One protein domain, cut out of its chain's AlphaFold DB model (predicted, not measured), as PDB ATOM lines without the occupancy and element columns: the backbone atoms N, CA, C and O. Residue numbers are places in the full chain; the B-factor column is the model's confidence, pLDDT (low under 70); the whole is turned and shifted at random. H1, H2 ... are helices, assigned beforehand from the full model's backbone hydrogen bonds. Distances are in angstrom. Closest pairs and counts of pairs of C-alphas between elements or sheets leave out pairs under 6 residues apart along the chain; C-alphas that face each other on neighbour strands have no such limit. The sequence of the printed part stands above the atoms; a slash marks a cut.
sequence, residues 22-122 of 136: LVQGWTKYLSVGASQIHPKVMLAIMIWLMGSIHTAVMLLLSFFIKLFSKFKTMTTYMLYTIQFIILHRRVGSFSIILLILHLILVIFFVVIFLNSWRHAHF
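Overview. This is residues 22 to 122 of the 136 residues of a protein of Staphylococcus saccharolyticus (UniProt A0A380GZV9). One long helix, H2, runs through the middle of an open, splayed set of helices. From one end of H2 the chain folds back into H3, making a hairpin that opens as a V, while H5 meets the middle of H2 and spreads away toward its other end, where H1 crosses the far part of H5; short H4 packs on the second half of H3. The printed part has 101 residues with five named helices, in the order H1, H2, H3, H4, H5, and no named strand, and the class is all helix. The whole is only just loose, close to compact, with a radius of gyration of the C-alphas of 15.5 A, and it is elongated, spanning 45 by 29 by 24 A.

Arrangement. H2, residues 39 to 64, is the longest helix. It forms a helical hairpin with H3, residues 70 to 91: they run opposite ways at a steep tilt of 40 degrees. H2 touches H3 with residues 52 to 63 alone, and the closest C-alphas, of Leu 59 and Thr 73, are 5.1 A apart. H5, residues 102 to 122, touches H2 with residues 102 to 106 alone, at a steep tilt of 42 degrees, opposite ways; the C-alphas of Ile 53 and Leu 103 are closest, at 5.8 A. H1, residues 22 to 36, touches residues 112 to 120 of H5 at a steep tilt of 66 degrees, with the closest C-alphas, of Thr 27 and Ser 116, 4.6 A apart. H1 and H2 are close but not clearly touching: their closest C-alphas, of Ala 34 and Met 42, are 7.9 A apart. H4, residues 96 to 100, touches residues 81 to 88 of H3, the closest C-alphas being those of Ile 85 and Leu 99 at 5.9 A. H4 and H5 only just touch, only at the corner, with 3 pairs of C-alphas within 8 A, the closest being those of Leu 98 and Leu 105 at 7.0 A. H1 is apart from H3 and H4, and H2 is apart from H4. Every O i to N i+4 pair is within hydrogen-bond range in H4 and H5, against 9 of 11 in H1, 20 of 22 in H2 and 17 of 18 in H3.

Along the chain. H2 measures 37.5 A from C-alpha 39 at (262.536, 208.394, 277.750) to C-alpha 64 at (248.085, 240.808, 289.796). H3 is 31.7 A long, H5 29.7 A, H1 21.3 A and H4 6.2 A. H1 begins at C-alpha 22, (238.930, 212.978, 268.556), and H5 ends at C-alpha 122, (245.227, 200.533, 284.468).

Size, cuts and confidence. The two C-alphas farthest apart, of Val 32 and Lys 66, are 45.3 A from each other. The printed part has no cut, and the four links between the helices are tight. Residues 36 to 41, of which 39 to 41 belong to H2, stand free. The mean pLDDT of the printed part is 84.8; residues 31 to 35 and 119 to 122 are under 70.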
ATOM      1  N   LEU A  22     237.592 212.376 268.569       75.31
ATOM      2  CA  LEU A  22     238.930 212.978 268.556       75.31
ATOM      3  C   LEU A  22     239.715 212.643 269.835       75.31
ATOM      4  O   LEU A  22     240.858 212.204 269.748       75.31
ATOM      5  N   VAL A  23     239.090 212.761 271.011       72.62
ATOM      6  CA  VAL A  23     239.710 212.370 272.290       72.62
ATOM      7  C   VAL A  23     240.046 210.877 272.309       72.62
ATOM      8  O   VAL A  23     241.149 210.515 272.716       72.62
ATOM      9  N   GLN A  24     239.153 210.009 271.821       70.56
ATOM     10  CA  GLN A  24     239.419 208.569 271.692       70.56
ATOM     11  C   GLN A  24     240.567 208.292 270.710       70.56
ATOM     12  O   GLN A  24     241.466 207.511 271.024       70.56
ATOM     13  N   GLY A  25     240.568 208.985 269.564       70.50
ATOM     14  CA  GLY A  25     241.655 209.050 268.579       70.50
ATOM     15  C   GLY A  25     243.008 209.235 269.229       70.50
ATOM     16  O   GLY A  25     243.876 208.365 269.182       70.50
ATOM     17  N   TRP A  26     243.152 210.379 269.882       72.75
ATOM     18  CA  TRP A  26     244.396 210.793 270.502       72.75
ATOM     19  C   TRP A  26     244.795 209.898 271.675       72.75
ATOM     20  O   TRP A  26     245.965 209.549 271.779       72.75
ATOM     21  N   THR A  27     243.841 209.459 272.502       72.31
ATOM     22  CA  THR A  27     244.089 208.497 273.592       72.31
ATOM     23  C   THR A  27     244.706 207.202 273.056       72.31
ATOM     24  O   THR A  27     245.695 206.727 273.598       72.31
ATOM     25  N   LYS A  28     244.180 206.651 271.955       70.19
ATOM     26  CA  LYS A  28     244.710 205.419 271.350       70.19
ATOM     27  C   LYS A  28     246.120 205.607 270.780       70.19
ATOM     28  O   LYS A  28     246.980 204.750 270.967       70.19
ATOM     29  N   TYR A  29     246.364 206.705 270.064       71.31
ATOM     30  CA  TYR A  29     247.687 206.967 269.488       71.31
ATOM     31  C   TYR A  29     248.736 207.264 270.561       71.31
ATOM     32  O   TYR A  29     249.877 206.833 270.425       71.31
ATOM     33  N   LEU A  30     248.361 207.961 271.634       75.12
ATOM     34  CA  LEU A  30     249.267 208.260 272.738       75.12
ATOM     35  C   LEU A  30     249.546 207.030 273.603       75.12
ATOM     36  O   LEU A  30     250.685 206.864 274.016       75.12
ATOM     37  N   SER A  31     248.577 206.141 273.841       68.44
ATOM     38  CA  SER A  31     248.810 204.944 274.661       68.44
ATOM     39  C   SER A  31     249.795 203.978 274.002       68.44
ATOM     40  O   SER A  31     250.665 203.436 274.678       68.44
ATOM     41  N   VAL A  32     249.706 203.816 272.679       67.00
ATOM     42  CA  VAL A  32     250.626 202.973 271.898       67.00
ATOM     43  C   VAL A  32     251.930 203.706 271.570       67.00
ATOM     44  O   VAL A  32     252.995 203.101 271.558       67.00
ATOM     45  N   GLY A  33     251.866 205.009 271.288       64.38
ATOM     46  CA  GLY A  33     253.018 205.796 270.851       64.38
ATOM     47  C   GLY A  33     253.924 206.259 271.990       64.38
ATOM     48  O   GLY A  33     255.136 206.318 271.809       64.38
ATOM     49  N   ALA A  34     253.380 206.560 273.174       67.69
ATOM     50  CA  ALA A  34     254.177 207.060 274.295       67.69
ATOM     51  C   ALA A  34     255.176 206.022 274.824       67.69
ATOM     52  O   ALA A  34     256.260 206.409 275.256       67.69
ATOM     53  N   SER A  35     254.851 204.727 274.746       66.94
ATOM     54  CA  SER A  35     255.749 203.634 275.145       66.94
ATOM     55  C   SER A  35     256.903 203.406 274.162       66.94
ATOM     56  O   SER A  35     257.926 202.848 274.546       66.94
ATOM     57  N   GLN A  36     256.768 203.872 272.915       75.38
ATOM     58  CA  GLN A  36     257.774 203.726 271.857       75.38
ATOM     59  C   GLN A  36     258.748 204.916 271.782       75.38
ATOM     60  O   GLN A  36     259.743 204.871 271.058       75.38
ATOM     61  N   ILE A  37     258.484 206.004 272.516       79.81
ATOM     62  CA  ILE A  37     259.346 207.192 272.538       79.81
ATOM     63  C   ILE A  37     260.469 206.992 273.559       79.81
ATOM     64  O   ILE A  37     260.229 206.670 274.721       79.81
ATOM     65  N   HIS A  38     261.710 207.267 273.151       86.31
ATOM     66  CA  HIS A  38     262.860 207.197 274.050       86.31
ATOM     67  C   HIS A  38     262.664 208.117 275.283       86.31
ATOM     68  O   HIS A  38     262.391 209.311 275.101       86.31
ATOM     69  N   PRO A  39     262.881 207.647 276.531       83.00
ATOM     70  CA  PRO A  39     262.536 208.394 277.750       83.00
ATOM     71  C   PRO A  39     263.125 209.809 277.832       83.00
ATOM     72  O   PRO A  39     262.462 210.743 278.277       83.00
ATOM     73  N   LYS A  40     264.357 209.999 277.342       89.06
ATOM     74  CA  LYS A  40     265.007 211.325 277.280       89.06
ATOM     75  C   LYS A  40     264.251 212.324 276.394       89.06
ATOM     76  O   LYS A  40     264.162 213.496 276.741       89.06
ATOM     77  N   VAL A  41     263.704 211.863 275.266       89.44
ATOM     78  CA  VAL A  41     262.926 212.706 274.345       89.44
ATOM     79  C   VAL A  41     261.582 213.049 274.975       89.44
ATOM     80  O   VAL A  41     261.183 214.210 274.961       89.44
ATOM     81  N   MET A  42     260.930 212.069 275.608       85.12
ATOM     82  CA  MET A  42     259.699 212.304 276.363       85.12
ATOM     83  C   MET A  42     259.909 213.368 277.449       85.12
ATOM     84  O   MET A  42     259.131 214.312 277.547       85.12
ATOM     85  N   LEU A  43     260.996 213.273 278.220       87.44
ATOM     86  CA  LEU A  43     261.327 214.254 279.252       87.44
ATOM     87  C   LEU A  43     261.550 215.657 278.669       87.44
ATOM     88  O   LEU A  43     261.040 216.628 279.221       87.44
ATOM     89  N   ALA A  44     262.239 215.774 277.532       91.69
ATOM     90  CA  ALA A  44     262.414 217.057 276.850       91.69
ATOM     91  C   ALA A  44     261.072 217.667 276.401       91.69
ATOM     92  O   ALA A  44     260.850 218.863 276.590       91.69
ATOM     93  N   ILE A  45     260.154 216.846 275.875       89.25
ATOM     94  CA  ILE A  45     258.794 217.274 275.515       89.25
ATOM     95  C   ILE A  45     258.043 217.763 276.758       89.25
ATOM     96  O   ILE A  45     257.421 218.820 276.717       89.25
ATOM     97  N   MET A  46     258.131 217.040 277.877       88.00
ATOM     98  CA  MET A  46     257.469 217.427 279.126       88.00
ATOM     99  C   MET A  46     258.018 218.743 279.681       88.00
ATOM    100  O   MET A  46     257.235 219.615 280.049       88.00
ATOM    101  N   ILE A  47     259.341 218.936 279.683       92.19
ATOM    102  CA  ILE A  47     259.966 220.208 280.084       92.19
ATOM    103  C   ILE A  47     259.491 221.350 279.182       92.19
ATOM    104  O   ILE A  47     259.148 222.423 279.677       92.19
ATOM    105  N   TRP A  48     259.432 221.118 277.872       94.06
ATOM    106  CA  TRP A  48     258.932 222.105 276.923       94.06
ATOM    107  C   TRP A  48     257.458 222.450 277.208       94.06
ATOM    108  O   TRP A  48     257.121 223.614 277.396       94.06
ATOM    109  N   LEU A  49     256.572 221.466 277.384       91.38
ATOM    110  CA  LEU A  49     255.170 221.722 277.750       91.38
ATOM    111  C   LEU A  49     255.035 222.502 279.070       91.38
ATOM    112  O   LEU A  49     254.223 223.423 279.161       91.38
ATOM    113  N   MET A  50     255.864 222.198 280.071       92.44
ATOM    114  CA  MET A  50     255.897 222.950 281.329       92.44
ATOM    115  C   MET A  50     256.345 224.400 281.120       92.44
ATOM    116  O   MET A  50     255.760 225.305 281.712       92.44
ATOM    117  N   GLY A  51     257.321 224.646 280.241       93.00
ATOM    118  CA  GLY A  51     257.755 225.994 279.862       93.00
ATOM    119  C   GLY A  51     256.627 226.832 279.251       93.00
ATOM    120  O   GLY A  51     256.460 228.004 279.601       93.00
ATOM    121  N   SER A  52     255.790 226.218 278.412       92.94
ATOM    122  CA  SER A  52     254.589 226.864 277.871       92.94
ATOM    123  C   SER A  52     253.625 227.305 278.974       92.94
ATOM    124  O   SER A  52     253.210 228.465 279.002       92.94
ATOM    125  N   ILE A  53     253.282 226.399 279.894       92.62
ATOM    126  CA  ILE A  53     252.372 226.711 281.003       92.62
ATOM    127  C   ILE A  53     252.984 227.813 281.871       92.62
ATOM    128  O   ILE A  53     252.313 228.785 282.212       92.62
ATOM    129  N   HIS A  54     254.272 227.690 282.186       93.44
ATOM    130  CA  HIS A  54     254.994 228.623 283.035       93.44
ATOM    131  C   HIS A  54     254.992 230.049 282.476       93.44
ATOM    132  O   HIS A  54     254.662 230.986 283.201       93.44
ATOM    133  N   THR A  55     255.311 230.225 281.190       93.81
ATOM    134  CA  THR A  55     255.322 231.557 280.562       93.81
ATOM    135  C   THR A  55     253.931 232.194 280.535       93.81
ATOM    136  O   THR A  55     253.798 233.377 280.849       93.81
ATOM    137  N   ALA A  56     252.884 231.414 280.252       92.31
ATOM    138  CA  ALA A  56     251.506 231.898 280.270       92.31
ATOM    139  C   ALA A  56     251.036 232.283 281.685       92.31
ATOM    140  O   ALA A  56     250.455 233.352 281.880       92.31
ATOM    141  N   VAL A  57     251.331 231.451 282.688       92.19
ATOM    142  CA  VAL A  57     250.980 231.713 284.093       92.19
ATOM    143  C   VAL A  57     251.744 232.920 284.632       92.19
ATOM    144  O   VAL A  57     251.140 233.775 285.273       92.19
ATOM    145  N   MET A  58     253.042 233.049 284.344       91.81
ATOM    146  CA  MET A  58     253.823 234.218 284.762       91.81
ATOM    147  C   MET A  58     253.318 235.516 284.133       91.81
ATOM    148  O   MET A  58     253.289 236.546 284.808       91.81
ATOM    149  N   LEU A  59     252.888 235.481 282.869       92.81
ATOM    150  CA  LEU A  59     252.261 236.638 282.239       92.81
ATOM    151  C   LEU A  59     250.970 237.025 282.971       92.81
ATOM    152  O   LEU A  59     250.831 238.182 283.362       92.81
ATOM    153  N   LEU A  60     250.078 236.065 283.237       91.31
ATOM    154  CA  LEU A  60     248.839 236.307 283.986       91.31
ATOM    155  C   LEU A  60     249.117 236.858 285.392       91.31
ATOM    156  O   LEU A  60     248.558 237.884 285.775       91.31
ATOM    157  N   LEU A  61     250.032 236.238 286.139       91.56
ATOM    158  CA  LEU A  61     250.401 236.673 287.487       91.56
ATOM    159  C   LEU A  61     251.039 238.064 287.506       91.56
ATOM    160  O   LEU A  61     250.834 238.797 288.468       91.56
ATOM    161  N   SER A  62     251.752 238.473 286.452       91.62
ATOM    162  CA  SER A  62     252.351 239.815 286.376       91.62
ATOM    163  C   SER A  62     251.327 240.959 286.339       91.62
ATOM    164  O   SER A  62     251.670 242.107 286.633       91.62
ATOM    165  N   PHE A  63     250.058 240.668 286.025       88.38
ATOM    166  CA  PHE A  63     248.971 241.644 286.136       88.38
ATOM    167  C   PHE A  63     248.482 241.832 287.576       88.38
ATOM    168  O   PHE A  63     248.075 242.939 287.925       88.38
ATOM    169  N   PHE A  64     248.571 240.795 288.412       90.38
ATOM    170  CA  PHE A  64     248.085 240.808 289.796       90.38
ATOM    171  C   PHE A  64     249.195 241.072 290.823       90.38
ATOM    172  O   PHE A  64     248.950 241.669 291.867       90.38
ATOM    173  N   ILE A  65     250.427 240.652 290.529       88.44
ATOM    174  CA  ILE A  65     251.559 240.677 291.456       88.44
ATOM    175  C   ILE A  65     252.628 241.633 290.922       88.44
ATOM    176  O   ILE A  65     253.304 241.356 289.930       88.44
ATOM    177  N   LYS A  66     252.837 242.747 291.633       80.69
ATOM    178  CA  LYS A  66     253.772 243.823 291.246       80.69
ATOM    179  C   LYS A  66     255.255 243.416 291.290       80.69
ATOM    180  O   LYS A  66     256.091 244.122 290.738       80.69
ATOM    181  N   LEU A  67     255.574 242.284 291.928       80.31
ATOM    182  CA  LEU A  67     256.930 241.730 292.015       80.31
ATOM    183  C   LEU A  67     257.485 241.313 290.642       80.31
ATOM    184  O   LEU A  67     258.690 241.385 290.410       80.31
ATOM    185  N   PHE A  68     256.618 240.884 289.722       83.19
ATOM    186  CA  PHE A  68     257.045 240.433 288.403       83.19
ATOM    187  C   PHE A  68     257.120 241.600 287.419       83.19
ATOM    188  O   PHE A  68     256.174 242.367 287.239       83.19
ATOM    189  N   SER A  69     258.254 241.711 286.724       88.31
ATOM    190  CA  SER A  69     258.398 242.687 285.647       88.31
ATOM    191  C   SER A  69     257.516 242.292 284.463       88.31
ATOM    192  O   SER A  69     257.827 241.336 283.750       88.31
ATOM    193  N   LYS A  70     256.453 243.071 284.226       89.38
ATOM    194  CA  LYS A  70     255.519 242.892 283.099       89.38
ATOM    195  C   LYS A  70     256.235 242.818 281.751       89.38
ATOM    196  O   LYS A  70     255.870 242.030 280.891       89.38
ATOM    197  N   PHE A  71     257.283 243.621 281.569       91.31
ATOM    198  CA  PHE A  71     258.046 243.633 280.323       91.31
ATOM    199  C   PHE A  71     258.786 242.309 280.088       91.31
ATOM    200  O   PHE A  71     258.755 241.767 278.982       91.31
ATOM    201  N   LYS A  72     259.408 241.753 281.138       92.38
ATOM    202  CA  LYS A  72     260.115 240.469 281.047       92.38
ATOM    203  C   LYS A  72     259.146 239.326 280.751       92.38
ATOM    204  O   LYS A  72     259.408 238.561 279.831       92.38
ATOM    205  N   THR A  73     258.028 239.238 281.474       93.62
ATOM    206  CA  THR A  73     257.024 238.173 281.287       93.62
ATOM    207  C   THR A  73     256.322 238.259 279.931       93.62
ATOM    208  O   THR A  73     256.094 237.237 279.291       93.62
ATOM    209  N   MET A  74     256.037 239.470 279.446       94.06
ATOM    210  CA  MET A  74     255.469 239.691 278.112       94.06
ATOM    211  C   MET A  74     256.436 239.251 277.008       94.06
ATOM    212  O   MET A  74     256.041 238.553 276.075       94.06
ATOM    213  N   THR A  75     257.715 239.619 277.126       94.94
ATOM    214  CA  THR A  75     258.735 239.274 276.126       94.94
ATOM    215  C   THR A  75     258.978 237.766 276.080       94.94
ATOM    216  O   THR A  75     259.015 237.186 274.995       94.94
ATOM    217  N   THR A  76     259.093 237.105 277.236       94.31
ATOM    218  CA  THR A  76     259.274 235.646 277.283       94.31
ATOM    219  C   THR A  76     258.069 234.909 276.714       94.31
ATOM    220  O   THR A  76     258.250 233.984 275.925       94.31
ATOM    221  N   TYR A  77     256.849 235.350 277.029       94.69
ATOM    222  CA  TYR A  77     255.629 234.783 276.456       94.69
ATOM    223  C   TYR A  77     255.548 234.967 274.932       94.69
ATOM    224  O   TYR A  77     255.187 234.030 274.219       94.69
ATOM    225  N   MET A  78     255.921 236.141 274.410       94.88
ATOM    226  CA  MET A  78     255.950 236.403 272.964       94.88
ATOM    227  C   MET A  78     256.945 235.499 272.234       94.88
ATOM    228  O   MET A  78     256.583 234.869 271.241       94.88
ATOM    229  N   LEU A  79     258.177 235.387 272.742       95.56
ATOM    230  CA  LEU A  79     259.198 234.500 272.172       95.56
ATOM    231  C   LEU A  79     258.723 233.044 272.160       95.56
ATOM    232  O   LEU A  79     258.854 232.355 271.147       95.56
ATOM    233  N   TYR A  80     258.112 232.604 273.261       94.75
ATOM    234  CA  TYR A  80     257.558 231.262 273.371       94.75
ATOM    235  C   TYR A  80     256.413 231.036 272.377       94.75
ATOM    236  O   TYR A  80     256.370 230.019 271.689       94.75
ATOM    237  N   THR A  81     255.517 232.012 272.236       94.31
ATOM    238  CA  THR A  81     254.393 231.958 271.293       94.31
ATOM    239  C   THR A  81     254.882 231.864 269.848       94.31
ATOM    240  O   THR A  81     254.378 231.048 269.079       94.31
ATOM    241  N   ILE A  82     255.907 232.637 269.473       95.00
ATOM    242  CA  ILE A  82     256.517 232.564 268.136       95.00
ATOM    243  C   ILE A  82     257.108 231.172 267.896       95.00
ATOM    244  O   ILE A  82     256.815 230.553 266.871       95.00
ATOM    245  N   GLN A  83     257.887 230.646 268.851       95.12
ATOM    246  CA  GLN A  83     258.427 229.286 268.769       95.12
ATOM    247  C   GLN A  83     257.296 228.259 268.588       95.12
ATOM    248  O   GLN A  83     257.371 227.392 267.717       95.12
ATOM    249  N   PHE A  84     256.226 228.383 269.375       93.00
ATOM    250  CA  PHE A  84     255.076 227.486 269.345       93.00
ATOM    251  C   PHE A  84     254.365 227.511 267.987       93.00
ATOM    252  O   PHE A  84     254.071 226.451 267.430       93.00
ATOM    253  N   ILE A  85     254.153 228.704 267.417       92.38
ATOM    254  CA  ILE A  85     253.543 228.890 266.094       92.38
ATOM    255  C   ILE A  85     254.400 228.245 265.003       92.38
ATOM    256  O   ILE A  85     253.862 227.525 264.160       92.38
ATOM    257  N   ILE A  86     255.716 228.480 265.010       93.31
ATOM    258  CA  ILE A  86     256.631 227.925 264.003       93.31
ATOM    259  C   ILE A  86     256.585 226.396 264.027       93.31
ATOM    260  O   ILE A  86     256.480 225.772 262.973       93.31
ATOM    261  N   LEU A  87     256.633 225.788 265.215       91.50
ATOM    262  CA  LEU A  87     256.609 224.333 265.356       91.50
ATOM    263  C   LEU A  87     255.270 223.736 264.912       91.50
ATOM    264  O   LEU A  87     255.259 222.779 264.142       91.50
ATOM    265  N   HIS A  88     254.143 224.323 265.317       88.94
ATOM    266  CA  HIS A  88     252.826 223.790 264.961       88.94
ATOM    267  C   HIS A  88     252.511 223.938 263.474       88.94
ATOM    268  O   HIS A  88     251.938 223.026 262.883       88.94
ATOM    269  N   ARG A  89     252.943 225.037 262.841       87.56
ATOM    270  CA  ARG A  89     252.770 225.241 261.395       87.56
ATOM    271  C   ARG A  89     253.543 224.242 260.537       87.56
ATOM    272  O   ARG A  89     253.154 224.025 259.397       87.56
ATOM    273  N   ARG A  90     254.607 223.627 261.064       87.75
ATOM    274  CA  ARG A  90     255.327 222.546 260.368       87.75
ATOM    275  C   ARG A  90     254.552 221.230 260.364       87.75
ATOM    276  O   ARG A  90     254.782 220.408 259.488       87.75
ATOM    277  N   VAL A  91     253.668 221.025 261.343       85.50
ATOM    278  CA  VAL A  91     252.931 219.767 261.534       85.50
ATOM    279  C   VAL A  91     251.507 219.856 260.975       85.50
ATOM    280  O   VAL A  91     250.943 218.841 260.579       85.50
ATOM    281  N   GLY A  92     250.916 221.053 260.899       82.88
ATOM    282  CA  GLY A  92     249.595 221.227 260.299       82.88
ATOM    283  C   GLY A  92     249.071 222.663 260.285       82.88
ATOM    284  O   GLY A  92     249.716 223.611 260.738       82.88
ATOM    285  N   SER A  93     247.855 222.823 259.761       84.25
ATOM    286  CA  SER A  93     247.141 224.099 259.703       84.25
ATOM    287  C   SER A  93     246.294 224.312 260.963       84.25
ATOM    288  O   SER A  93     245.153 223.857 261.047       84.25
ATOM    289  N   PHE A  94     246.847 225.020 261.946       84.50
ATOM    290  CA  PHE A  94     246.133 225.404 263.167       84.50
ATOM    291  C   PHE A  94     245.704 226.874 263.123       84.50
ATOM    292  O   PHE A  94     246.387 227.720 262.539       84.50
ATOM    293  N   SER A  95     244.586 227.193 263.779       87.25
ATOM    294  CA  SER A  95     244.146 228.582 263.941       87.25
ATOM    295  C   SER A  95     245.177 229.382 264.739       87.25
ATOM    296  O   SER A  95     245.552 228.986 265.841       87.25
ATOM    297  N   ILE A  96     245.593 230.538 264.211       86.81
ATOM    298  CA  ILE A  96     246.536 231.456 264.876       86.81
ATOM    299  C   ILE A  96     246.055 231.825 266.282       86.81
ATOM    300  O   ILE A  96     246.862 231.885 267.200       86.81
ATOM    301  N   ILE A  97     244.746 232.024 266.464       89.06
ATOM    302  CA  ILE A  97     244.161 232.402 267.756       89.06
ATOM    303  C   ILE A  97     244.422 231.308 268.798       89.06
ATOM    304  O   ILE A  97     244.851 231.603 269.910       89.06
ATOM    305  N   LEU A  98     244.232 230.040 268.421       86.31
ATOM    306  CA  LEU A  98     244.512 228.905 269.303       86.31
ATOM    307  C   LEU A  98     246.009 228.775 269.599       86.31
ATOM    308  O   LEU A  98     246.377 228.436 270.718       86.31
ATOM    309  N   LEU A  99     246.870 229.071 268.622       87.94
ATOM    310  CA  LEU A  99     248.322 229.046 268.810       87.94
ATOM    311  C   LEU A  99     248.822 230.175 269.718       87.94
ATOM    312  O   LEU A  99     249.787 229.979 270.448       87.94
ATOM    313  N   ILE A 100     248.176 231.343 269.705       88.62
ATOM    314  CA  ILE A 100     248.458 232.405 270.678       88.62
ATOM    315  C   ILE A 100     247.991 231.946 272.060       88.62
ATOM    316  O   ILE A 100     248.775 231.950 273.005       88.62
ATOM    317  N   LEU A 101     246.766 231.420 272.174       89.94
ATOM    318  CA  LEU A 101     246.237 230.816 273.404       89.94
ATOM    319  C   LEU A 101     246.755 229.382 273.625       89.94
ATOM    320  O   LEU A 101     246.020 228.485 274.044       89.94
ATOM    321  N   HIS A 102     248.050 229.171 273.399       87.94
ATOM    322  CA  HIS A 102     248.711 227.877 273.529       87.94
ATOM    323  C   HIS A 102     248.554 227.235 274.916       87.94
ATOM    324  O   HIS A 102     248.561 226.011 275.010       87.94
ATOM    325  N   LEU A 103     248.306 228.017 275.978       89.81
ATOM    326  CA  LEU A 103     247.953 227.488 277.302       89.81
ATOM    327  C   LEU A 103     246.732 226.553 277.246       89.81
ATOM    328  O   LEU A 103     246.751 225.482 277.847       89.81
ATOM    329  N   ILE A 104     245.691 226.925 276.497       88.38
ATOM    330  CA  ILE A 104     244.473 226.116 276.356       88.38
ATOM    331  C   ILE A 104     244.793 224.810 275.621       88.38
ATOM    332  O   ILE A 104     244.349 223.741 276.039       88.38
ATOM    333  N   LEU A 105     245.601 224.886 274.559       86.88
ATOM    334  CA  LEU A 105     246.027 223.715 273.788       86.88
ATOM    335  C   LEU A 105     246.863 222.748 274.630       86.88
ATOM    336  O   LEU A 105     246.639 221.540 274.577       86.88
ATOM    337  N   VAL A 106     247.798 223.267 275.427       87.75
ATOM    338  CA  VAL A 106     248.655 222.445 276.287       87.75
ATOM    339  C   VAL A 106     247.852 221.806 277.416       87.75
ATOM    340  O   VAL A 106     248.034 220.620 277.674       87.75
ATOM    341  N   ILE A 107     246.918 222.526 278.046       87.62
ATOM    342  CA  ILE A 107     246.026 221.938 279.059       87.62
ATOM    343  C   ILE A 107     245.192 220.813 278.442       87.62
ATOM    344  O   ILE A 107     245.128 219.719 279.001       87.62
ATOM    345  N   PHE A 108     244.594 221.051 277.272       86.31
ATOM    346  CA  PHE A 108     243.836 220.030 276.553       86.31
ATOM    347  C   PHE A 108     244.692 218.790 276.257       86.31
ATOM    348  O   PHE A 108     244.271 217.666 276.531       86.31
ATOM    349  N   PHE A 109     245.919 218.994 275.775       86.06
ATOM    350  CA  PHE A 109     246.868 217.913 275.536       86.06
ATOM    351  C   PHE A 109     247.204 217.141 276.819       86.06
ATOM    352  O   PHE A 109     247.148 215.915 276.814       86.06
ATOM    353  N   VAL A 110     247.505 217.830 277.925       85.62
ATOM    354  CA  VAL A 110     247.840 217.195 279.210       85.62
ATOM    355  C   VAL A 110     246.672 216.362 279.731       85.62
ATOM    356  O   VAL A 110     246.885 215.240 280.182       85.62
ATOM    357  N   VAL A 111     245.432 216.852 279.627       84.81
ATOM    358  CA  VAL A 111     244.238 216.091 280.032       84.81
ATOM    359  C   VAL A 111     244.111 214.797 279.225       84.81
ATOM    360  O   VAL A 111     243.913 213.728 279.807       84.81
ATOM    361  N   ILE A 112     244.269 214.867 277.900       82.94
ATOM    362  CA  ILE A 112     244.232 213.676 277.041       82.94
ATOM    363  C   ILE A 112     245.390 212.734 277.369       82.94
ATOM    364  O   ILE A 112     245.178 211.529 277.481       82.94
ATOM    365  N   PHE A 113     246.598 213.262 277.551       81.56
ATOM    366  CA  PHE A 113     247.785 212.474 277.864       81.56
ATOM    367  C   PHE A 113     247.636 211.731 279.196       81.56
ATOM    368  O   PHE A 113     247.910 210.537 279.263       81.56
ATOM    369  N   LEU A 114     247.130 212.393 280.241       80.81
ATOM    370  CA  LEU A 114     246.849 211.758 281.530       80.81
ATOM    371  C   LEU A 114     245.764 210.685 281.411       80.81
ATOM    372  O   LEU A 114     245.888 209.620 282.016       80.81
ATOM    373  N   ASN A 115     244.713 210.933 280.625       77.06
ATOM    374  CA  ASN A 115     243.677 209.932 280.384       77.06
ATOM    375  C   ASN A 115     244.241 208.712 279.638       77.06
ATOM    376  O   ASN A 115     244.011 207.570 280.026       77.06
ATOM    377  N   SER A 116     245.062 208.959 278.620       72.50
ATOM    378  CA  SER A 116     245.796 207.937 277.877       72.50
ATOM    379  C   SER A 116     246.731 207.127 278.763       72.50
ATOM    380  O   SER A 116     246.748 205.905 278.663       72.50
ATOM    381  N   TRP A 117     247.483 207.781 279.647       71.19
ATOM    382  CA  TRP A 117     248.353 207.114 280.609       71.19
ATOM    383  C   TRP A 117     247.550 206.202 281.536       71.19
ATOM    384  O   TRP A 117     247.921 205.049 281.745       71.19
ATOM    385  N   ARG A 118     246.429 206.697 282.083       71.38
ATOM    386  CA  ARG A 118     245.539 205.894 282.935       71.38
ATOM    387  C   ARG A 118     245.030 204.667 282.193       71.38
ATOM    388  O   ARG A 118     245.097 203.575 282.744       71.38
ATOM    389  N   HIS A 119     244.580 204.825 280.950       66.38
ATOM    390  CA  HIS A 119     244.157 203.686 280.143       66.38
ATOM    391  C   HIS A 119     245.315 202.719 279.878       66.38
ATOM    392  O   HIS A 119     245.153 201.536 280.127       66.38
ATOM    393  N   ALA A 120     246.497 203.197 279.487       65.69
ATOM    394  CA  ALA A 120     247.650 202.338 279.211       65.69
ATOM    395  C   ALA A 120     248.122 201.521 280.429       65.69
ATOM    396  O   ALA A 120     248.499 200.364 280.275       65.69
ATOM    397  N   HIS A 121     248.099 202.101 281.635       60.38
ATOM    398  CA  HIS A 121     248.616 201.448 282.845       60.38
ATOM    399  C   HIS A 121     247.563 200.707 283.679       60.38
ATOM    400  O   HIS A 121     247.920 199.765 284.383       60.38
ATOM    401  N   PHE A 122     246.291 201.117 283.637       58.00
ATOM    402  CA  PHE A 122     245.227 200.533 284.468       58.00
ATOM    403  C   PHE A 122     244.117 199.842 283.669       58.00
ATOM    404  O   PHE A 122     243.350 199.077 284.248       58.00
TER     405      PHE A 122